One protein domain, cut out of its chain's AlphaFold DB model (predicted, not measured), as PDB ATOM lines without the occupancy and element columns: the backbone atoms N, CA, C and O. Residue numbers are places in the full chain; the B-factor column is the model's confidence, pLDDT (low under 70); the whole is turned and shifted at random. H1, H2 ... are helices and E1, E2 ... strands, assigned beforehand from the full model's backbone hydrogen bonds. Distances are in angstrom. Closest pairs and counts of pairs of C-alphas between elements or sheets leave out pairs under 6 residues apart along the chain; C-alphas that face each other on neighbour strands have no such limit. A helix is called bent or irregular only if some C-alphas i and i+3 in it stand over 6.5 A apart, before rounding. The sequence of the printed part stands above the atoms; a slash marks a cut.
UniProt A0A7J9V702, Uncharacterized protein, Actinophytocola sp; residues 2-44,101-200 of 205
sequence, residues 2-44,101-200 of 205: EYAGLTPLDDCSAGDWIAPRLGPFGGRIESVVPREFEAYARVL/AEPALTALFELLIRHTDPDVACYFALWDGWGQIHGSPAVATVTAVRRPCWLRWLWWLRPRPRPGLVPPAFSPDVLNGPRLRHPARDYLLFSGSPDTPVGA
ATOM      1  N   GLU A   2     148.703 184.760 138.635       46.53
ATOM      2  CA  GLU A   2     148.597 185.919 139.528       46.53
ATOM      3  C   GLU A   2     149.371 187.077 138.896       46.53
ATOM      4  O   GLU A   2     150.552 186.938 138.590       46.53
ATOM      5  N   TYR A   3     148.721 188.223 138.699       60.09
ATOM      6  CA  TYR A   3     149.369 189.476 138.287       60.09
ATOM      7  C   TYR A   3     149.930 190.143 139.536       60.09
ATOM      8  O   TYR A   3     149.446 191.194 139.941       60.09
ATOM      9  N   ALA A   4     150.844 189.466 140.235       61.53
ATOM     10  CA  ALA A   4     151.329 189.905 141.538       61.53
ATOM     11  C   ALA A   4     151.778 191.379 141.469       61.53
ATOM     12  O   ALA A   4     152.781 191.701 140.843       61.53
ATOM     13  N   GLY A   5     150.993 192.280 142.073       71.44
ATOM     14  CA  GLY A   5     151.245 193.726 142.088       71.44
ATOM     15  C   GLY A   5     150.598 194.566 140.974       71.44
ATOM     16  O   GLY A   5     150.766 195.783 140.996       71.44
ATOM     17  N   LEU A   6     149.840 193.975 140.043       84.75
ATOM     18  CA  LEU A   6     149.052 194.697 139.035       84.75
ATOM     19  C   LEU A   6     147.559 194.679 139.378       84.75
ATOM     20  O   LEU A   6     146.993 193.645 139.732       84.75
ATOM     21  N   THR A   7     146.905 195.826 139.214       89.06
ATOM     22  CA  THR A   7     145.464 195.994 139.441       89.06
ATOM     23  C   THR A   7     144.762 196.249 138.108       89.06
ATOM     24  O   THR A   7     145.137 197.208 137.432       89.06
ATOM     25  N   PRO A   8     143.784 195.424 137.689       91.12
ATOM     26  CA  PRO A   8     143.006 195.688 136.480       91.12
ATOM     27  C   PRO A   8     142.181 196.966 136.648       91.12
ATOM     28  O   PRO A   8     141.667 197.232 137.734       91.12
ATOM     29  N   LEU A   9     142.042 197.736 135.572       91.38
ATOM     30  CA  LEU A   9     141.294 198.991 135.584       91.38
ATOM     31  C   LEU A   9     139.889 198.820 135.000       91.38
ATOM     32  O   LEU A   9     139.693 198.162 133.977       91.38
ATOM     33  N   ASP A  10     138.917 199.458 135.649       92.88
ATOM     34  CA  ASP A  10     137.529 199.609 135.204       92.88
ATOM     35  C   ASP A  10     137.295 200.906 134.399       92.88
ATOM     36  O   ASP A  10     136.235 201.082 133.794       92.88
ATOM     37  N   ASP A  11     138.315 201.761 134.312       93.00
ATOM     38  CA  ASP A  11     138.392 202.914 133.422       93.00
ATOM     39  C   ASP A  11     139.715 202.908 132.637       93.00
ATOM     40  O   ASP A  11     140.808 202.853 133.200       93.00
ATOM     41  N   CYS A  12     139.616 202.971 131.309       95.00
ATOM     42  CA  CYS A  12     140.764 202.993 130.397       95.00
ATOM     43  C   CYS A  12     141.126 204.407 129.906       95.00
ATOM     44  O   CYS A  12     142.037 204.538 129.085       95.00
ATOM     45  N   SER A  13     140.462 205.453 130.415       94.31
ATOM     46  CA  SER A  13     140.605 206.839 129.945       94.31
ATOM     47  C   SER A  13     142.042 207.374 129.978       94.31
ATOM     48  O   SER A  13     142.427 208.187 129.135       94.31
ATOM     49  N   ALA A  14     142.882 206.853 130.880       91.56
ATOM     50  CA  ALA A  14     144.310 207.170 130.957       91.56
ATOM     51  C   ALA A  14     145.075 206.894 129.643       91.56
ATOM     52  O   ALA A  14     146.089 207.541 129.372       91.56
ATOM     53  N   GLY A  15     144.598 205.953 128.818       92.94
ATOM     54  CA  GLY A  15     145.196 205.600 127.527       92.94
ATOM     55  C   GLY A  15     144.534 206.250 126.305       92.94
ATOM     56  O   GLY A  15     145.090 206.162 125.209       92.94
ATOM     57  N   ASP A  16     143.390 206.926 126.454       94.38
ATOM     58  CA  ASP A  16     142.573 207.395 125.316       94.38
ATOM     59  C   ASP A  16     143.294 208.407 124.419       94.38
ATOM     60  O   ASP A  16     142.988 208.545 123.232       94.38
ATOM     61  N   TRP A  17     144.298 209.097 124.959       94.56
ATOM     62  CA  TRP A  17     145.114 210.043 124.205       94.56
ATOM     63  C   TRP A  17     146.000 209.371 123.141       94.56
ATOM     64  O   TRP A  17     146.454 210.057 122.223       94.56
ATOM     65  N   ILE A  18     146.252 208.058 123.244       95.00
ATOM     66  CA  ILE A  18     147.168 207.320 122.362       95.00
ATOM     67  C   ILE A  18     146.532 207.094 120.990       95.00
ATOM     68  O   ILE A  18     147.122 207.454 119.972       95.00
ATOM     69  N   ALA A  19     145.319 206.537 120.948       94.44
ATOM     70  CA  ALA A  19     144.629 206.172 119.709       94.44
ATOM     71  C   ALA A  19     144.580 207.287 118.637       94.44
ATOM     72  O   ALA A  19     144.932 206.994 117.490       94.44
ATOM     73  N   PRO A  20     144.216 208.552 118.947       95.56
ATOM     74  CA  PRO A  20     144.168 209.621 117.943       95.56
ATOM     75  C   PRO A  20     145.546 210.030 117.399       95.56
ATOM     76  O   PRO A  20     145.618 210.712 116.377       95.56
ATOM     77  N   ARG A  21     146.632 209.622 118.063       96.06
ATOM     78  CA  ARG A  21     148.021 209.925 117.690       96.06
ATOM     79  C   ARG A  21     148.700 208.804 116.902       96.06
ATOM     80  O   ARG A  21     149.822 208.963 116.416       96.06
ATOM     81  N   LEU A  22     148.019 207.667 116.758       94.94
ATOM     82  CA  LEU A  22     148.484 206.547 115.953       94.94
ATOM     83  C   LEU A  22     148.182 206.762 114.468       94.94
ATOM     84  O   LEU A  22     147.250 207.455 114.058       94.94
ATOM     85  N   GLY A  23     149.001 206.133 113.633       91.44
ATOM     86  CA  GLY A  23     148.743 205.996 112.212       91.44
ATOM     87  C   GLY A  23     147.838 204.825 111.850       91.44
ATOM     88  O   GLY A  23     147.447 204.042 112.716       91.44
ATOM     89  N   PRO A  24     147.540 204.666 110.545       90.19
ATOM     90  CA  PRO A  24     146.916 203.454 110.033       90.19
ATOM     91  C   PRO A  24     147.677 202.214 110.499       90.19
ATOM     92  O   PRO A  24     148.910 202.216 110.544       90.19
ATOM     93  N   PHE A  25     146.941 201.157 110.835       87.38
ATOM     94  CA  PHE A  25     147.563 199.919 111.273       87.38
ATOM     95  C   PHE A  25     148.378 199.274 110.145       87.38
ATOM     96  O   PHE A  25     147.884 199.137 109.026       87.38
ATOM     97  N   GLY A  26     149.603 198.842 110.459       79.88
ATOM     98  CA  GLY A  26     150.439 198.041 109.567       79.88
ATOM     99  C   GLY A  26     151.776 198.684 109.196       79.88
ATOM    100  O   GLY A  26     151.877 199.891 108.989       79.88
ATOM    101  N   GLY A  27     152.810 197.839 109.096       75.38
ATOM    102  CA  GLY A  27     154.098 198.078 108.424       75.38
ATOM    103  C   GLY A  27     154.995 199.214 108.933       75.38
ATOM    104  O   GLY A  27     156.161 199.268 108.548       75.38
ATOM    105  N   ARG A  28     154.494 200.117 109.777       86.44
ATOM    106  CA  ARG A  28     155.227 201.288 110.260       86.44
ATOM    107  C   ARG A  28     155.146 201.424 111.774       86.44
ATOM    108  O   ARG A  28     154.155 201.021 112.384       86.44
ATOM    109  N   ILE A  29     156.166 202.035 112.376       88.06
ATOM    110  CA  ILE A  29     156.251 202.198 113.834       88.06
ATOM    111  C   ILE A  29     155.092 203.023 114.395       88.06
ATOM    112  O   ILE A  29     154.586 202.728 115.475       88.06
ATOM    113  N   GLU A  30     154.595 203.987 113.618       90.31
ATOM    114  CA  GLU A  30     153.530 204.884 114.058       90.31
ATOM    115  C   GLU A  30     152.172 204.177 114.158       90.31
ATOM    116  O   GLU A  30     151.200 204.745 114.647       90.31
ATOM    117  N   SER A  31     152.085 202.933 113.681       90.00
ATOM    118  CA  SER A  31     150.922 202.085 113.918       90.00
ATOM    119  C   SER A  31     150.866 201.535 115.345       90.00
ATOM    120  O   SER A  31     149.800 201.083 115.756       90.00
ATOM    121  N   VAL A  32     151.979 201.572 116.089       87.38
ATOM    122  CA  VAL A  32     152.130 201.005 117.442       87.38
ATOM    123  C   VAL A  32     152.407 202.088 118.488       87.38
ATOM    124  O   VAL A  32     151.883 201.997 119.593       87.38
ATOM    125  N   VAL A  33     153.193 203.110 118.139       90.81
ATOM    126  CA  VAL A  33     153.615 204.195 119.043       90.81
ATOM    127  C   VAL A  33     153.127 205.548 118.493       90.81
ATOM    128  O   VAL A  33     153.160 205.726 117.274       90.81
ATOM    129  N   PRO A  34     152.672 206.499 119.340       94.44
ATOM    130  CA  PRO A  34     152.307 207.858 118.923       94.44
ATOM    131  C   PRO A  34     153.363 208.535 118.042       94.44
ATOM    132  O   PRO A  34     154.557 208.379 118.279       94.44
ATOM    133  N   ARG A  35     152.921 209.298 117.037       92.50
ATOM    134  CA  ARG A  35     153.767 209.923 115.997       92.50
ATOM    135  C   ARG A  35     154.659 211.060 116.490       92.50
ATOM    136  O   ARG A  35     155.572 211.472 115.779       92.50
ATOM    137  N   GLU A  36     154.347 211.608 117.653       90.88
ATOM    138  CA  GLU A  36     154.890 212.869 118.151       90.88
ATOM    139  C   GLU A  36     156.189 212.698 118.938       90.88
ATOM    140  O   GLU A  36     156.809 213.695 119.301       90.88
ATOM    141  N   PHE A  37     156.615 211.461 119.206       89.12
ATOM    142  CA  PHE A  37     157.903 211.230 119.846       89.12
ATOM    143  C   PHE A  37     159.050 211.582 118.892       89.12
ATOM    144  O   PHE A  37     159.050 211.198 117.721       89.12
ATOM    145  N   GLU A  38     160.050 212.290 119.421       92.38
ATOM    146  CA  GLU A  38     161.253 212.697 118.683       92.38
ATOM    147  C   GLU A  38     162.082 211.490 118.215       92.38
ATOM    148  O   GLU A  38     162.700 211.523 117.151       92.38
ATOM    149  N   ALA A  39     162.072 210.404 118.994       90.31
ATOM    150  CA  ALA A  39     162.841 209.198 118.725       90.31
ATOM    151  C   ALA A  39     162.098 207.929 119.164       90.31
ATOM    152  O   ALA A  39     161.267 207.948 120.071       90.31
ATOM    153  N   TYR A  40     162.456 206.807 118.534       88.69
ATOM    154  CA  TYR A  40     161.897 205.483 118.804       88.69
ATOM    155  C   TYR A  40     163.027 204.470 118.966       88.69
ATOM    156  O   TYR A  40     163.992 204.479 118.199       88.69
ATOM    157  N   ALA A  41     162.879 203.558 119.924       88.69
ATOM    158  CA  ALA A  41     163.780 202.428 120.114       88.69
ATOM    159  C   ALA A  41     163.049 201.108 119.834       88.69
ATOM    160  O   ALA A  41     161.845 200.987 120.054       88.69
ATOM    161  N   ARG A  42     163.790 200.105 119.349       88.38
ATOM    162  CA  ARG A  42     163.302 198.732 119.178       88.38
ATOM    163  C   ARG A  42     164.103 197.817 120.084       88.38
ATOM    164  O   ARG A  42     165.320 197.735 119.946       88.38
ATOM    165  N   VAL A  43     163.404 197.109 120.961       88.38
ATOM    166  CA  VAL A  43     163.973 195.982 121.696       88.38
ATOM    167  C   VAL A  43     163.695 194.733 120.870       88.38
ATOM    168  O   VAL A  43     162.553 194.463 120.504       88.38
ATOM    169  N   LEU A  44     164.755 194.034 120.479       89.44
ATOM    170  CA  LEU A  44     164.659 192.879 119.596       89.44
ATOM    171  C   LEU A  44     164.427 191.623 120.431       89.44
ATOM    172  O   LEU A  44     165.105 191.427 121.438       89.44
ATOM    173  N   ALA A 101     163.784 188.619 127.407       81.75
ATOM    174  CA  ALA A 101     164.633 188.003 128.417       81.75
ATOM    175  C   ALA A 101     164.679 188.873 129.684       81.75
ATOM    176  O   ALA A 101     164.822 190.094 129.587       81.75
ATOM    177  N   GLU A 102     164.621 188.243 130.858       81.88
ATOM    178  CA  GLU A 102     164.596 188.928 132.158       81.88
ATOM    179  C   GLU A 102     165.709 189.984 132.311       81.88
ATOM    180  O   GLU A 102     165.382 191.118 132.655       81.88
ATOM    181  N   PRO A 103     166.986 189.734 131.939       84.25
ATOM    182  CA  PRO A 103     168.020 190.768 132.029       84.25
ATOM    183  C   PRO A 103     167.742 192.001 131.157       84.25
ATOM    184  O   PRO A 103     168.060 193.124 131.547       84.25
ATOM    185  N   ALA A 104     167.147 191.809 129.976       85.12
ATOM    186  CA  ALA A 104     166.792 192.908 129.084       85.12
ATOM    187  C   ALA A 104     165.582 193.691 129.611       85.12
ATOM    188  O   ALA A 104     165.552 194.915 129.492       85.12
ATOM    189  N   LEU A 105     164.613 192.998 130.216       84.56
ATOM    190  CA  LEU A 105     163.465 193.621 130.870       84.56
ATOM    191  C   LEU A 105     163.901 194.456 132.084       84.56
ATOM    192  O   LEU A 105     163.509 195.616 132.189       84.56
ATOM    193  N   THR A 106     164.773 193.916 132.939       85.00
ATOM    194  CA  THR A 106     165.344 194.637 134.087       85.00
ATOM    195  C   THR A 106     166.098 195.886 133.639       85.00
ATOM    196  O   THR A 106     165.812 196.980 134.122       85.00
ATOM    197  N   ALA A 107     166.993 195.762 132.652       89.56
ATOM    198  CA  ALA A 107     167.741 196.905 132.127       89.56
ATOM    199  C   ALA A 107     166.823 197.984 131.518       89.56
ATOM    200  O   ALA A 107     167.106 199.182 131.617       89.56
ATOM    201  N   LEU A 108     165.714 197.570 130.892       87.81
ATOM    202  CA  LEU A 108     164.704 198.486 130.371       87.81
ATOM    203  C   LEU A 108     163.990 199.231 131.506       87.81
ATOM    204  O   LEU A 108     163.899 200.456 131.442       87.81
ATOM    205  N   PHE A 109     163.528 198.538 132.550       85.94
ATOM    206  CA  PHE A 109     162.875 199.186 133.694       85.94
ATOM    207  C   PHE A 109     163.818 200.133 134.443       85.94
ATOM    208  O   PHE A 109     163.441 201.274 134.699       85.94
ATOM    209  N   GLU A 110     165.067 199.733 134.697       87.75
ATOM    210  CA  GLU A 110     166.081 200.606 135.309       87.75
ATOM    211  C   GLU A 110     166.317 201.896 134.504       87.75
ATOM    212  O   GLU A 110     166.630 202.955 135.058       87.75
ATOM    213  N   LEU A 111     166.195 201.837 133.176       89.81
ATOM    214  CA  LEU A 111     166.254 203.022 132.327       89.81
ATOM    215  C   LEU A 111     164.968 203.852 132.423       89.81
ATOM    216  O   LEU A 111     165.055 205.058 132.636       89.81
ATOM    217  N   LEU A 112     163.798 203.227 132.276       87.50
ATOM    218  CA  LEU A 112     162.508 203.921 132.259       87.50
ATOM    219  C   LEU A 112     162.205 204.620 133.592       87.50
ATOM    220  O   LEU A 112     161.768 205.771 133.582       87.50
ATOM    221  N   ILE A 113     162.499 203.976 134.724       86.44
ATOM    222  CA  ILE A 113     162.272 204.525 136.071       86.44
ATOM    223  C   ILE A 113     163.033 205.839 136.268       86.44
ATOM    224  O   ILE A 113     162.480 206.799 136.789       86.44
ATOM    225  N   ARG A 114     164.275 205.939 135.775       89.88
ATOM    226  CA  ARG A 114     165.081 207.173 135.877       89.88
ATOM    227  C   ARG A 114     164.478 208.371 135.140       89.88
ATOM    228  O   ARG A 114     164.877 209.504 135.401       89.88
ATOM    229  N   HIS A 115     163.560 208.119 134.214       87.94
ATOM    230  CA  HIS A 115     162.875 209.129 133.414       87.94
ATOM    231  C   HIS A 115     161.374 209.220 133.722       87.94
ATOM    232  O   HIS A 115     160.650 209.903 133.001       87.94
ATOM    233  N   THR A 116     160.911 208.551 134.780       85.12
ATOM    234  CA  THR A 116     159.510 208.541 135.205       85.12
ATOM    235  C   THR A 116     159.405 209.207 136.572       85.12
ATOM    236  O   THR A 116     160.203 208.931 137.463       85.12
ATOM    237  N   ASP A 117     158.445 210.115 136.732       84.25
ATOM    238  CA  ASP A 117     158.147 210.711 138.034       84.25
ATOM    239  C   ASP A 117     157.649 209.603 138.990       84.25
ATOM    240  O   ASP A 117     156.721 208.877 138.633       84.25
ATOM    241  N   PRO A 118     158.260 209.410 140.173       79.94
ATOM    242  CA  PRO A 118     157.859 208.343 141.090       79.94
ATOM    243  C   PRO A 118     156.419 208.485 141.604       79.94
ATOM    244  O   PRO A 118     155.842 207.494 142.050       79.94
ATOM    245  N   ASP A 119     155.835 209.685 141.531       82.25
ATOM    246  CA  ASP A 119     154.471 209.948 141.983       82.25
ATOM    247  C   ASP A 119     153.418 209.688 140.887       82.25
ATOM    248  O   ASP A 119     152.214 209.742 141.163       82.25
ATOM    249  N   VAL A 120     153.828 209.390 139.642       80.81
ATOM    250  CA  VAL A 120     152.877 209.057 138.570       80.81
ATOM    251  C   VAL A 120     152.527 207.573 138.555       80.81
ATOM    252  O   VAL A 120     153.371 206.693 138.708       80.81
ATOM    253  N   ALA A 121     151.250 207.280 138.311       80.62
ATOM    254  CA  ALA A 121     150.795 205.913 138.115       80.62
ATOM    255  C   ALA A 121     151.401 205.316 136.832       80.62
ATOM    256  O   ALA A 121     151.334 205.925 135.761       80.62
ATOM    257  N   CYS A 122     151.941 204.098 136.924       86.94
ATOM    258  CA  CYS A 122     152.351 203.325 135.756       86.94
ATOM    259  C   CYS A 122     151.216 202.416 135.283       86.94
ATOM    260  O   CYS A 122     150.508 201.798 136.081       86.94
ATOM    261  N   TYR A 123     151.081 202.317 133.961       89.88
ATOM    262  CA  TYR A 123     150.046 201.534 133.301       89.88
ATOM    263  C   TYR A 123     150.660 200.465 132.399       89.88
ATOM    264  O   TYR A 123     151.621 200.722 131.674       89.88
ATOM    265  N   PHE A 124     150.056 199.281 132.402       88.62
ATOM    266  CA  PHE A 124     150.470 198.125 131.618       88.62
ATOM    267  C   PHE A 124     149.308 197.698 130.726       88.62
ATOM    268  O   PHE A 124     148.239 197.335 131.217       88.62
ATOM    269  N   ALA A 125     149.505 197.768 129.409       90.12
ATOM    270  CA  ALA A 125     148.497 197.412 128.416       90.12
ATOM    271  C   ALA A 125     148.830 196.048 127.797       90.12
ATOM    272  O   ALA A 125     149.763 195.929 127.001       90.12
ATOM    273  N   LEU A 126     148.058 195.019 128.145       88.38
ATOM    274  CA  LEU A 126     148.202 193.679 127.583       88.38
ATOM    275  C   LEU A 126     147.298 193.526 126.361       88.38
ATOM    276  O   LEU A 126     146.087 193.710 126.457       88.38
ATOM    277  N   TRP A 127     147.884 193.176 125.218       88.44
ATOM    278  CA  TRP A 127     147.144 193.015 123.968       88.44
ATOM    279  C   TRP A 127     146.139 191.858 124.044       88.44
ATOM    280  O   TRP A 127     146.522 190.703 124.243       88.44
ATOM    281  N   ASP A 128     144.862 192.177 123.825       86.88
ATOM    282  CA  ASP A 128     143.751 191.229 123.748       86.88
ATOM    283  C   ASP A 128     143.774 190.491 122.401       86.88
ATOM    284  O   ASP A 128     143.110 190.829 121.422       86.88
ATOM    285  N   GLY A 129     144.666 189.515 122.353       78.38
ATOM    286  CA  GLY A 129     145.053 188.740 121.178       78.38
ATOM    287  C   GLY A 129     146.243 187.831 121.482       78.38
ATOM    288  O   GLY A 129     146.537 186.915 120.713       78.38
ATOM    289  N   TRP A 130     146.890 188.029 122.636       72.19
ATOM    290  CA  TRP A 130     147.836 187.077 123.195       72.19
ATOM    291  C   TRP A 130     147.145 185.745 123.517       72.19
ATOM    292  O   TRP A 130     146.170 185.699 124.271       72.19
ATOM    293  N   GLY A 131     147.650 184.652 122.937       64.62
ATOM    294  CA  GLY A 131     146.926 183.377 122.846       64.62
ATOM    295  C   GLY A 131     146.433 182.817 124.182       64.62
ATOM    296  O   GLY A 131     145.329 182.286 124.246       64.62
ATOM    297  N   GLN A 132     147.195 182.989 125.268       66.31
ATOM    298  CA  GLN A 132     146.868 182.424 126.585       66.31
ATOM    299  C   GLN A 132     145.755 183.153 127.353       66.31
ATOM    300  O   GLN A 132     145.235 182.596 128.319       66.31
ATOM    301  N   ILE A 133     145.334 184.351 126.927       75.44
ATOM    302  CA  ILE A 133     144.345 185.161 127.663       75.44
ATOM    303  C   ILE A 133     143.014 184.414 127.824       75.44
ATOM    304  O   ILE A 133     142.475 184.331 128.928       75.44
ATOM    305  N   HIS A 134     142.513 183.836 126.731       76.81
ATOM    306  CA  HIS A 134     141.169 183.251 126.657       76.81
ATOM    307  C   HIS A 134     141.123 181.751 126.971       76.81
ATOM    308  O   HIS A 134     140.040 181.175 127.046       76.81
ATOM    309  N   GLY A 135     142.277 181.110 127.173       64.19
ATOM    310  CA  GLY A 135     142.357 179.660 127.352       64.19
ATOM    311  C   GLY A 135     141.966 178.896 126.081       64.19
ATOM    312  O   GLY A 135     142.056 179.401 124.962       64.19
ATOM    313  N   SER A 136     141.550 177.640 126.213       64.81
ATOM    314  CA  SER A 136     141.102 176.860 125.051       64.81
ATOM    315  C   SER A 136     139.818 177.452 124.429       64.81
ATOM    316  O   SER A 136     138.907 177.822 125.164       64.81
ATOM    317  N   PRO A 137     139.680 177.498 123.086       62.66
ATOM    318  CA  PRO A 137     140.528 176.857 122.081       62.66
ATOM    319  C   PRO A 137     141.704 177.716 121.582       62.66
ATOM    320  O   PRO A 137     142.429 177.253 120.706       62.66
ATOM    321  N   ALA A 138     141.902 178.934 122.103       48.91
ATOM    322  CA  ALA A 138     143.005 179.811 121.689       48.91
ATOM    323  C   ALA A 138     144.388 179.233 122.054       48.91
ATOM    324  O   ALA A 138     145.377 179.534 121.388       48.91
ATOM    325  N   VAL A 139     144.437 178.337 123.049       50.94
ATOM    326  CA  VAL A 139     145.605 177.513 123.401       50.94
ATOM    327  C   VAL A 139     145.236 176.037 123.446       50.94
ATOM    328  O   VAL A 139     144.186 175.650 123.976       50.94
ATOM    329  N   ALA A 140     146.146 175.206 122.937       47.25
ATOM    330  CA  ALA A 140     146.093 173.757 123.052       47.25
ATOM    331  C   ALA A 140     147.416 173.219 123.609       47.25
ATOM    332  O   ALA A 140     148.491 173.550 123.115       47.25
ATOM    333  N   THR A 141     147.337 172.342 124.608       51.38
ATOM    334  CA  THR A 141     148.507 171.634 125.137       51.38
ATOM    335  C   THR A 141     148.813 170.411 124.276       51.38
ATOM    336  O   THR A 141     147.943 169.563 124.048       51.38
ATOM    337  N   VAL A 142     150.064 170.278 123.833       47.94
ATOM    338  CA  VAL A 142     150.548 169.091 123.117       47.94
ATOM    339  C   VAL A 142     151.413 168.257 124.054       47.94
ATOM    340  O   VAL A 142     152.516 168.645 124.418       47.94
ATOM    341  N   THR A 143     150.931 167.075 124.438       52.72
ATOM    342  CA  THR A 143     151.700 166.153 125.286       52.72
ATOM    343  C   THR A 143     152.462 165.139 124.433       52.72
ATOM    344  O   THR A 143     151.871 164.213 123.865       52.72
ATOM    345  N   ALA A 144     153.789 165.261 124.380       52.47
ATOM    346  CA  ALA A 144     154.652 164.250 123.777       52.47
ATOM    347  C   ALA A 144     154.898 163.100 124.769       52.47
ATOM    348  O   ALA A 144     155.387 163.302 125.876       52.47
ATOM    349  N   VAL A 145     154.577 161.863 124.377       59.09
ATOM    350  CA  VAL A 145     154.827 160.671 125.207       59.09
ATOM    351  C   VAL A 145     155.828 159.775 124.497       59.09
ATOM    352  O   VAL A 145     155.506 159.158 123.479       59.09
ATOM    353  N   ARG A 146     157.030 159.651 125.059       52.88
ATOM    354  CA  ARG A 146     158.048 158.723 124.560       52.88
ATOM    355  C   ARG A 146     157.669 157.296 124.960       52.88
ATOM    356  O   ARG A 146     157.431 157.022 126.133       52.88
ATOM    357  N   ARG A 147     157.594 156.374 123.992       59.72
ATOM    358  CA  ARG A 147     157.360 154.946 124.263       59.72
ATOM    359  C   ARG A 147     158.555 154.092 123.848       59.72
ATOM    360  O   ARG A 147     159.115 154.332 122.779       59.72
ATOM    361  N   PRO A 148     158.905 153.064 124.639       68.75
ATOM    362  CA  PRO A 148     159.792 152.005 124.182       68.75
ATOM    363  C   PRO A 148     159.239 151.353 122.908       68.75
ATOM    364  O   PRO A 148     158.031 151.137 122.784       68.75
ATOM    365  N   CYS A 149     160.121 151.008 121.971       68.44
ATOM    366  CA  CYS A 149     159.765 150.436 120.668       68.44
ATOM    367  C   CYS A 149     158.878 149.179 120.767       68.44
ATOM    368  O   CYS A 149     157.999 148.978 119.928       68.44
ATOM    369  N   TRP A 150     159.032 148.390 121.833       69.06
ATOM    370  CA  TRP A 150     158.269 147.164 122.080       69.06
ATOM    371  C   TRP A 150     156.815 147.390 122.529       69.06
ATOM    372  O   TRP A 150     156.046 146.438 122.537       69.06
ATOM    373  N   LEU A 151     156.400 148.627 122.834       68.94
ATOM    374  CA  LEU A 151     155.005 148.995 123.147       68.94
ATOM    375  C   LEU A 151     154.308 149.741 121.993       68.94
ATOM    376  O   LEU A 151     153.174 150.202 122.151       68.94
ATOM    377  N   ARG A 152     154.970 149.889 120.834       64.81
ATOM    378  CA  ARG A 152     154.479 150.697 119.700       64.81
ATOM    379  C   ARG A 152     153.247 150.101 119.011       64.81
ATOM    380  O   ARG A 152     152.431 150.845 118.480       64.81
ATOM    381  N   TRP A 153     153.094 148.777 119.039       63.66
ATOM    382  CA  TRP A 153     151.976 148.067 118.411       63.66
ATOM    383  C   TRP A 153     150.671 148.179 119.208       63.66
ATOM    384  O   TRP A 153     149.619 148.048 118.614       63.66
ATOM    385  N   LEU A 154     150.693 148.547 120.491       68.44
ATOM    386  CA  LEU A 154     149.492 148.724 121.330       68.44
ATOM    387  C   LEU A 154     148.852 150.126 121.181       68.44
ATOM    388  O   LEU A 154     148.281 150.666 122.130       68.44
ATOM    389  N   TRP A 155     148.978 150.763 120.010       58.53
ATOM    390  CA  TRP A 155     148.586 152.165 119.794       58.53
ATOM    391  C   TRP A 155     147.067 152.402 119.873       58.53
ATOM    392  O   TRP A 155     146.646 153.471 120.314       58.53
ATOM    393  N   TRP A 156     146.251 151.401 119.520       63.03
ATOM    394  CA  TRP A 156     144.782 151.470 119.550       63.03
ATOM    395  C   TRP A 156     144.179 151.373 120.961       63.03
ATOM    396  O   TRP A 156     142.998 151.655 121.135       63.03
ATOM    397  N   LEU A 157     144.964 150.995 121.978       63.38
ATOM    398  CA  LEU A 157     144.511 150.911 123.377       63.38
ATOM    399  C   LEU A 157     144.548 152.265 124.104       63.38
ATOM    400  O   LEU A 157     144.320 152.324 125.312       63.38
ATOM    401  N   ARG A 158     144.855 153.364 123.403       57.31
ATOM    402  CA  ARG A 158     144.802 154.699 124.002       57.31
ATOM    403  C   ARG A 158     143.352 155.183 124.129       57.31
ATOM    404  O   ARG A 158     142.676 155.303 123.107       57.31
ATOM    405  N   PRO A 159     142.910 155.632 125.317       56.22
ATOM    406  CA  PRO A 159     141.910 156.687 125.353       56.22
ATOM    407  C   PRO A 159     142.492 157.901 124.616       56.22
ATOM    408  O   PRO A 159     143.649 158.270 124.849       56.22
ATOM    409  N   ARG A 160     141.725 158.521 123.706       55.94
ATOM    410  CA  ARG A 160     142.103 159.844 123.185       55.94
ATOM    411  C   ARG A 160     142.296 160.751 124.404       55.94
ATOM    412  O   ARG A 160     141.358 160.827 125.203       55.94
ATOM    413  N   PRO A 161     143.463 161.396 124.592       53.47
ATOM    414  CA  PRO A 161     143.568 162.411 125.622       53.47
ATOM    415  C   PRO A 161     142.474 163.431 125.316       53.47
ATOM    416  O   PRO A 161     142.402 163.951 124.200       53.47
ATOM    417  N   ARG A 162     141.560 163.648 126.265       55.72
ATOM    418  CA  ARG A 162     140.728 164.847 126.196       55.72
ATOM    419  C   ARG A 162     141.730 165.997 126.248       55.72
ATOM    420  O   ARG A 162     142.562 165.958 127.160       55.72
ATOM    421  N   PRO A 163     141.729 166.937 125.287       55.81
ATOM    422  CA  PRO A 163     142.538 168.132 125.449       55.81
ATOM    423  C   PRO A 163     142.196 168.682 126.831       55.81
ATOM    424  O   PRO A 163     141.013 168.855 127.141       55.81
ATOM    425  N   GLY A 164     143.201 168.816 127.699       61.50
ATOM    426  CA  GLY A 164     142.993 169.491 128.969       61.50
ATOM    427  C   GLY A 164     142.441 170.869 128.639       61.50
ATOM    428  O   GLY A 164     142.982 171.540 127.761       61.50
ATOM    429  N   LEU A 165     141.324 171.247 129.256       68.75
ATOM    430  CA  LEU A 165     140.817 172.601 129.104       68.75
ATOM    431  C   LEU A 165     141.850 173.513 129.761       68.75
ATOM    432  O   LEU A 165     142.014 173.455 130.978       68.75
ATOM    433  N   VAL A 166     142.561 174.305 128.961       71.88
ATOM    434  CA  VAL A 166     143.419 175.354 129.507       71.88
ATOM    435  C   VAL A 166     142.469 176.447 129.986       71.88
ATOM    436  O   VAL A 166     141.741 176.997 129.149       71.88
ATOM    437  N   PRO A 167     142.379 176.715 131.304       74.06
ATOM    438  CA  PRO A 167     141.526 177.783 131.791       74.06
ATOM    439  C   PRO A 167     142.036 179.129 131.256       74.06
ATOM    440  O   PRO A 167     143.232 179.261 130.981       74.06
ATOM    441  N   PRO A 168     141.157 180.130 131.111       81.06
ATOM    442  CA  PRO A 168     141.588 181.482 130.798       81.06
ATOM    443  C   PRO A 168     142.623 181.985 131.807       81.06
ATOM    444  O   PRO A 168     142.597 181.602 132.981       81.06
ATOM    445  N   ALA A 169     143.515 182.863 131.353       80.06
ATOM    446  CA  ALA A 169     144.534 183.440 132.220       80.06
ATOM    447  C   ALA A 169     143.898 184.248 133.365       80.06
ATOM    448  O   ALA A 169     144.323 184.126 134.515       80.06
ATOM    449  N   PHE A 170     142.841 185.009 133.057       83.31
ATOM    450  CA  PHE A 170     142.198 185.972 133.953       83.31
ATOM    451  C   PHE A 170     140.814 185.522 134.430       83.31
ATOM    452  O   PHE A 170     140.162 184.675 133.816       83.31
ATOM    453  N   SER A 171     140.341 186.127 135.524       85.56
ATOM    454  CA  SER A 171     138.956 185.962 135.967       85.56
ATOM    455  C   SER A 171     137.975 186.532 134.928       85.56
ATOM    456  O   SER A 171     138.335 187.438 134.168       85.56
ATOM    457  N   PRO A 172     136.715 186.058 134.903       85.94
ATOM    458  CA  PRO A 172     135.700 186.588 133.995       85.94
ATOM    459  C   PRO A 172     135.500 188.102 134.104       85.94
ATOM    460  O   PRO A 172     135.248 188.739 133.088       85.94
ATOM    461  N   ASP A 173     135.640 188.689 135.294       87.69
ATOM    462  CA  ASP A 173     135.455 190.134 135.488       87.69
ATOM    463  C   ASP A 173     136.521 190.950 134.747       87.69
ATOM    464  O   ASP A 173     136.210 191.962 134.126       87.69
ATOM    465  N   VAL A 174     137.768 190.471 134.728       88.44
ATOM    466  CA  VAL A 174     138.852 191.110 133.971       88.44
ATOM    467  C   VAL A 174     138.664 190.881 132.470       88.44
ATOM    468  O   VAL A 174     138.756 191.814 131.672       88.44
ATOM    469  N   LEU A 175     138.330 189.650 132.066       88.25
ATOM    470  CA  LEU A 175     138.111 189.323 130.653       88.25
ATOM    471  C   LEU A 175     136.934 190.086 130.045       88.25
ATOM    472  O   LEU A 175     137.019 190.478 128.886       88.25
ATOM    473  N   ASN A 176     135.875 190.330 130.812       89.75
ATOM    474  CA  ASN A 176     134.707 191.091 130.370       89.75
ATOM    475  C   ASN A 176     134.804 192.590 130.701       89.75
ATOM    476  O   ASN A 176     133.873 193.341 130.406       89.75
ATOM    477  N   GLY A 177     135.907 193.018 131.320       89.88
ATOM    478  CA  GLY A 177     136.170 194.407 131.668       89.88
ATOM    479  C   GLY A 177     136.363 195.312 130.446       89.88
ATOM    480  O   GLY A 177     136.409 194.844 129.300       89.88
ATOM    481  N   PRO A 178     136.493 196.629 130.668       95.06
ATOM    482  CA  PRO A 178     136.730 197.583 129.594       95.06
ATOM    483  C   PRO A 178     138.033 197.282 128.846       95.06
ATOM    484  O   PRO A 178     138.914 196.550 129.304       95.06
ATOM    485  N   ARG A 179     138.135 197.853 127.646       94.69
ATOM    486  CA  ARG A 179     139.308 197.735 126.784       94.69
ATOM    487  C   ARG A 179     139.798 199.108 126.387       94.69
ATOM    488  O   ARG A 179     139.001 199.929 125.929       94.69
ATOM    489  N   LEU A 180     141.109 199.303 126.469       95.56
ATOM    490  CA  LEU A 180     141.772 200.380 125.752       95.56
ATOM    491  C   LEU A 180     141.786 200.007 124.266       95.56
ATOM    492  O   LEU A 180     142.348 198.977 123.886       95.56
ATOM    493  N   ARG A 181     141.135 200.822 123.433       94.75
ATOM    494  CA  ARG A 181     140.920 200.519 122.011       94.75
ATOM    495  C   ARG A 181     141.862 201.323 121.133       94.75
ATOM    496  O   ARG A 181     141.757 202.544 121.047       94.75
ATOM    497  N   HIS A 182     142.743 200.634 120.423       93.25
ATOM    498  CA  HIS A 182     143.581 201.197 119.369       93.25
ATOM    499  C   HIS A 182     143.117 200.682 117.995       93.25
ATOM    500  O   HIS A 182     142.395 199.686 117.906       93.25
ATOM    501  N   PRO A 183     143.535 201.310 116.879       91.00
ATOM    502  CA  PRO A 183     143.217 200.799 115.549       91.00
ATOM    503  C   PRO A 183     143.642 199.329 115.391       91.00
ATOM    504  O   PRO A 183     144.832 199.016 115.434       91.00
ATOM    505  N   ALA A 184     142.655 198.449 115.191       89.38
ATOM    506  CA  ALA A 184     142.799 196.997 115.029       89.38
ATOM    507  C   ALA A 184     143.385 196.222 116.232       89.38
ATOM    508  O   ALA A 184     143.769 195.064 116.065       89.38
ATOM    509  N   ARG A 185     143.483 196.830 117.423       91.06
ATOM    510  CA  ARG A 185     144.025 196.178 118.627       91.06
ATOM    511  C   ARG A 185     143.326 196.688 119.877       91.06
ATOM    512  O   ARG A 185     143.315 197.891 120.115       91.06
ATOM    513  N   ASP A 186     142.853 195.766 120.698       93.38
ATOM    514  CA  ASP A 186     142.287 196.067 122.009       93.38
ATOM    515  C   ASP A 186     143.245 195.593 123.104       93.38
ATOM    516  O   ASP A 186     144.046 194.680 122.884       93.38
ATOM    517  N   TYR A 187     143.200 196.237 124.268       93.44
ATOM    518  CA  TYR A 187     144.093 195.933 125.381       93.44
ATOM    519  C   TYR A 187     143.340 195.871 126.708       93.44
ATOM    520  O   TYR A 187     142.481 196.709 126.990       93.44
ATOM    521  N   LEU A 188     143.714 194.896 127.532       93.25
ATOM    522  CA  LEU A 188     143.457 194.888 128.968       93.25
ATOM    523  C   LEU A 188     144.415 195.879 129.633       93.25
ATOM    524  O   LEU A 188     145.624 195.792 129.409       93.25
ATOM    525  N   LEU A 189     143.893 196.804 130.436       93.19
ATOM    526  CA  LEU A 189     144.709 197.812 131.108       93.19
ATOM    527  C   LEU A 189     144.829 197.510 132.601       93.19
ATOM    528  O   LEU A 189     143.840 197.229 133.279       93.19
ATOM    529  N   PHE A 190     146.053 197.610 133.104       91.56
ATOM    530  CA  PHE A 190     146.384 197.436 134.508       91.56
ATOM    531  C   PHE A 190     147.176 198.641 135.007       91.56
ATOM    532  O   PHE A 190     147.936 199.234 134.244       91.56
ATOM    533  N   SER A 191     147.050 198.967 136.288       89.75
ATOM    534  CA  SER A 191     147.954 199.876 136.995       89.75
ATOM    535  C   SER A 191     148.879 199.096 137.927       89.75
ATOM    536  O   SER A 191     148.451 198.114 138.539       89.75
ATOM    537  N   GLY A 192     150.118 199.553 138.088       84.12
ATOM    538  CA  GLY A 192     151.086 198.948 139.005       84.12
ATOM    539  C   GLY A 192     152.267 199.870 139.290       84.12
ATOM    540  O   GLY A 192     152.340 200.973 138.751       84.12
ATOM    541  N   SER A 193     153.189 199.409 140.132       77.50
ATOM    542  CA  SER A 193     154.482 200.073 140.313       77.50
ATOM    543  C   SER A 193     155.412 199.687 139.158       77.50
ATOM    544  O   SER A 193     155.335 198.556 138.675       77.50
ATOM    545  N   PRO A 194     156.323 200.563 138.706       67.88
ATOM    546  CA  PRO A 194     157.366 200.150 137.771       67.88
ATOM    547  C   PRO A 194     158.338 199.127 138.389       67.88
ATOM    548  O   PRO A 194     158.967 198.378 137.649       67.88
ATOM    549  N   ASP A 195     158.406 199.048 139.724       66.44
ATOM    550  CA  ASP A 195     159.146 198.011 140.458       66.44
ATOM    551  C   ASP A 195     158.354 196.704 140.607       66.44
ATOM    552  O   ASP A 195     158.864 195.720 141.148       66.44
ATOM    553  N   THR A 196     157.084 196.679 140.183       63.25
ATOM    554  CA  THR A 196     156.305 195.445 140.171       63.25
ATOM    555  C   THR A 196     157.000 194.476 139.219       63.25
ATOM    556  O   THR A 196     157.148 194.805 138.041       63.25
ATOM    557  N   PRO A 197     157.421 193.283 139.681       54.75
ATOM    558  CA  PRO A 197     158.000 192.295 138.797       54.75
ATOM    559  C   PRO A 197     156.909 191.832 137.835       54.75
ATOM    560  O   PRO A 197     156.124 190.933 138.129       54.75
ATOM    561  N   VAL A 198     156.868 192.451 136.657       54.88
ATOM    562  CA  VAL A 198     156.128 191.946 135.504       54.88
ATOM    563  C   VAL A 198     156.975 190.821 134.920       54.88
ATOM    564  O   VAL A 198     157.515 190.916 133.822       54.88
ATOM    565  N   GLY A 199     157.187 189.778 135.727       46.00
ATOM    566  CA  GLY A 199     157.785 188.543 135.257       46.00
ATOM    567  C   GLY A 199     156.960 188.042 134.083       46.00
ATOM    568  O   GLY A 199     155.743 188.263 134.041       46.00
ATOM    569  N   ALA A 200     157.636 187.414 133.119       43.69
ATOM    570  CA  ALA A 200     156.991 186.699 132.032       43.69
ATOM    571  C   ALA A 200     155.744 185.984 132.563       43.69
ATOM    572  O   ALA A 200     155.737 185.491 133.693       43.69
TER     573      ALA A 200
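What this domain is: This is residues 2 to 44 and 101 to 200 of the 205 residues of an uncharacterized protein of Actinophytocola sp (UniProt A0A7J9V702). With little regular structure, a body made mostly of loops holds a small antiparallel sheet, E1 - E3 - E2, and residues 144 to 160 stick out with H2. The 143 printed residues include, in order, H1, E1, H2, H3, E2 and E3, mixed, with 42 in named elements. The whole is loose, radius of gyration of the C-alphas 20.8 A, spanning 65 by 34 by 33 A.

Where its parts are: H1, residues 102 to 113, begins at (164.596, 188.928, 132.158). E1 is residues 122 to 127; H2, 149 to 157, is irregular, C-alphas 153 and 156 being 8.0 A apart. H3 is 172 to 175, E2 180 to 182, and E3 185 to 192, 21.7 A, ending at (151.086, 198.948, 139.005).

How they stand to each other: E1 and E3 are antiparallel at 148 degrees, N 124 and O 190 2.8 A apart. E2 and E3 form a hairpin, N 182 and O 185 2.8 A apart. E1, H2 H3, E2 form a split strand-helix-strand unit, two same-way strands with E3 between, its crossover right-handed. H1 and H2 are not on the sheet; H3 only just is not, with 4 pairs of C-alphas within 10 A. Every O i to N i+4 pair is within hydrogen-bond range in H1, 0 of 5 in H2, with 3 of 6 O i to N i+3; H3 is too short.

The domain as a whole: Residues 45 to 100 are not printed, a 10.1 A gap between C-alphas. Links E1 to H2 and H2 to H3 are long. pLDDT is under 70 in 43 residues, among them 135 to 165.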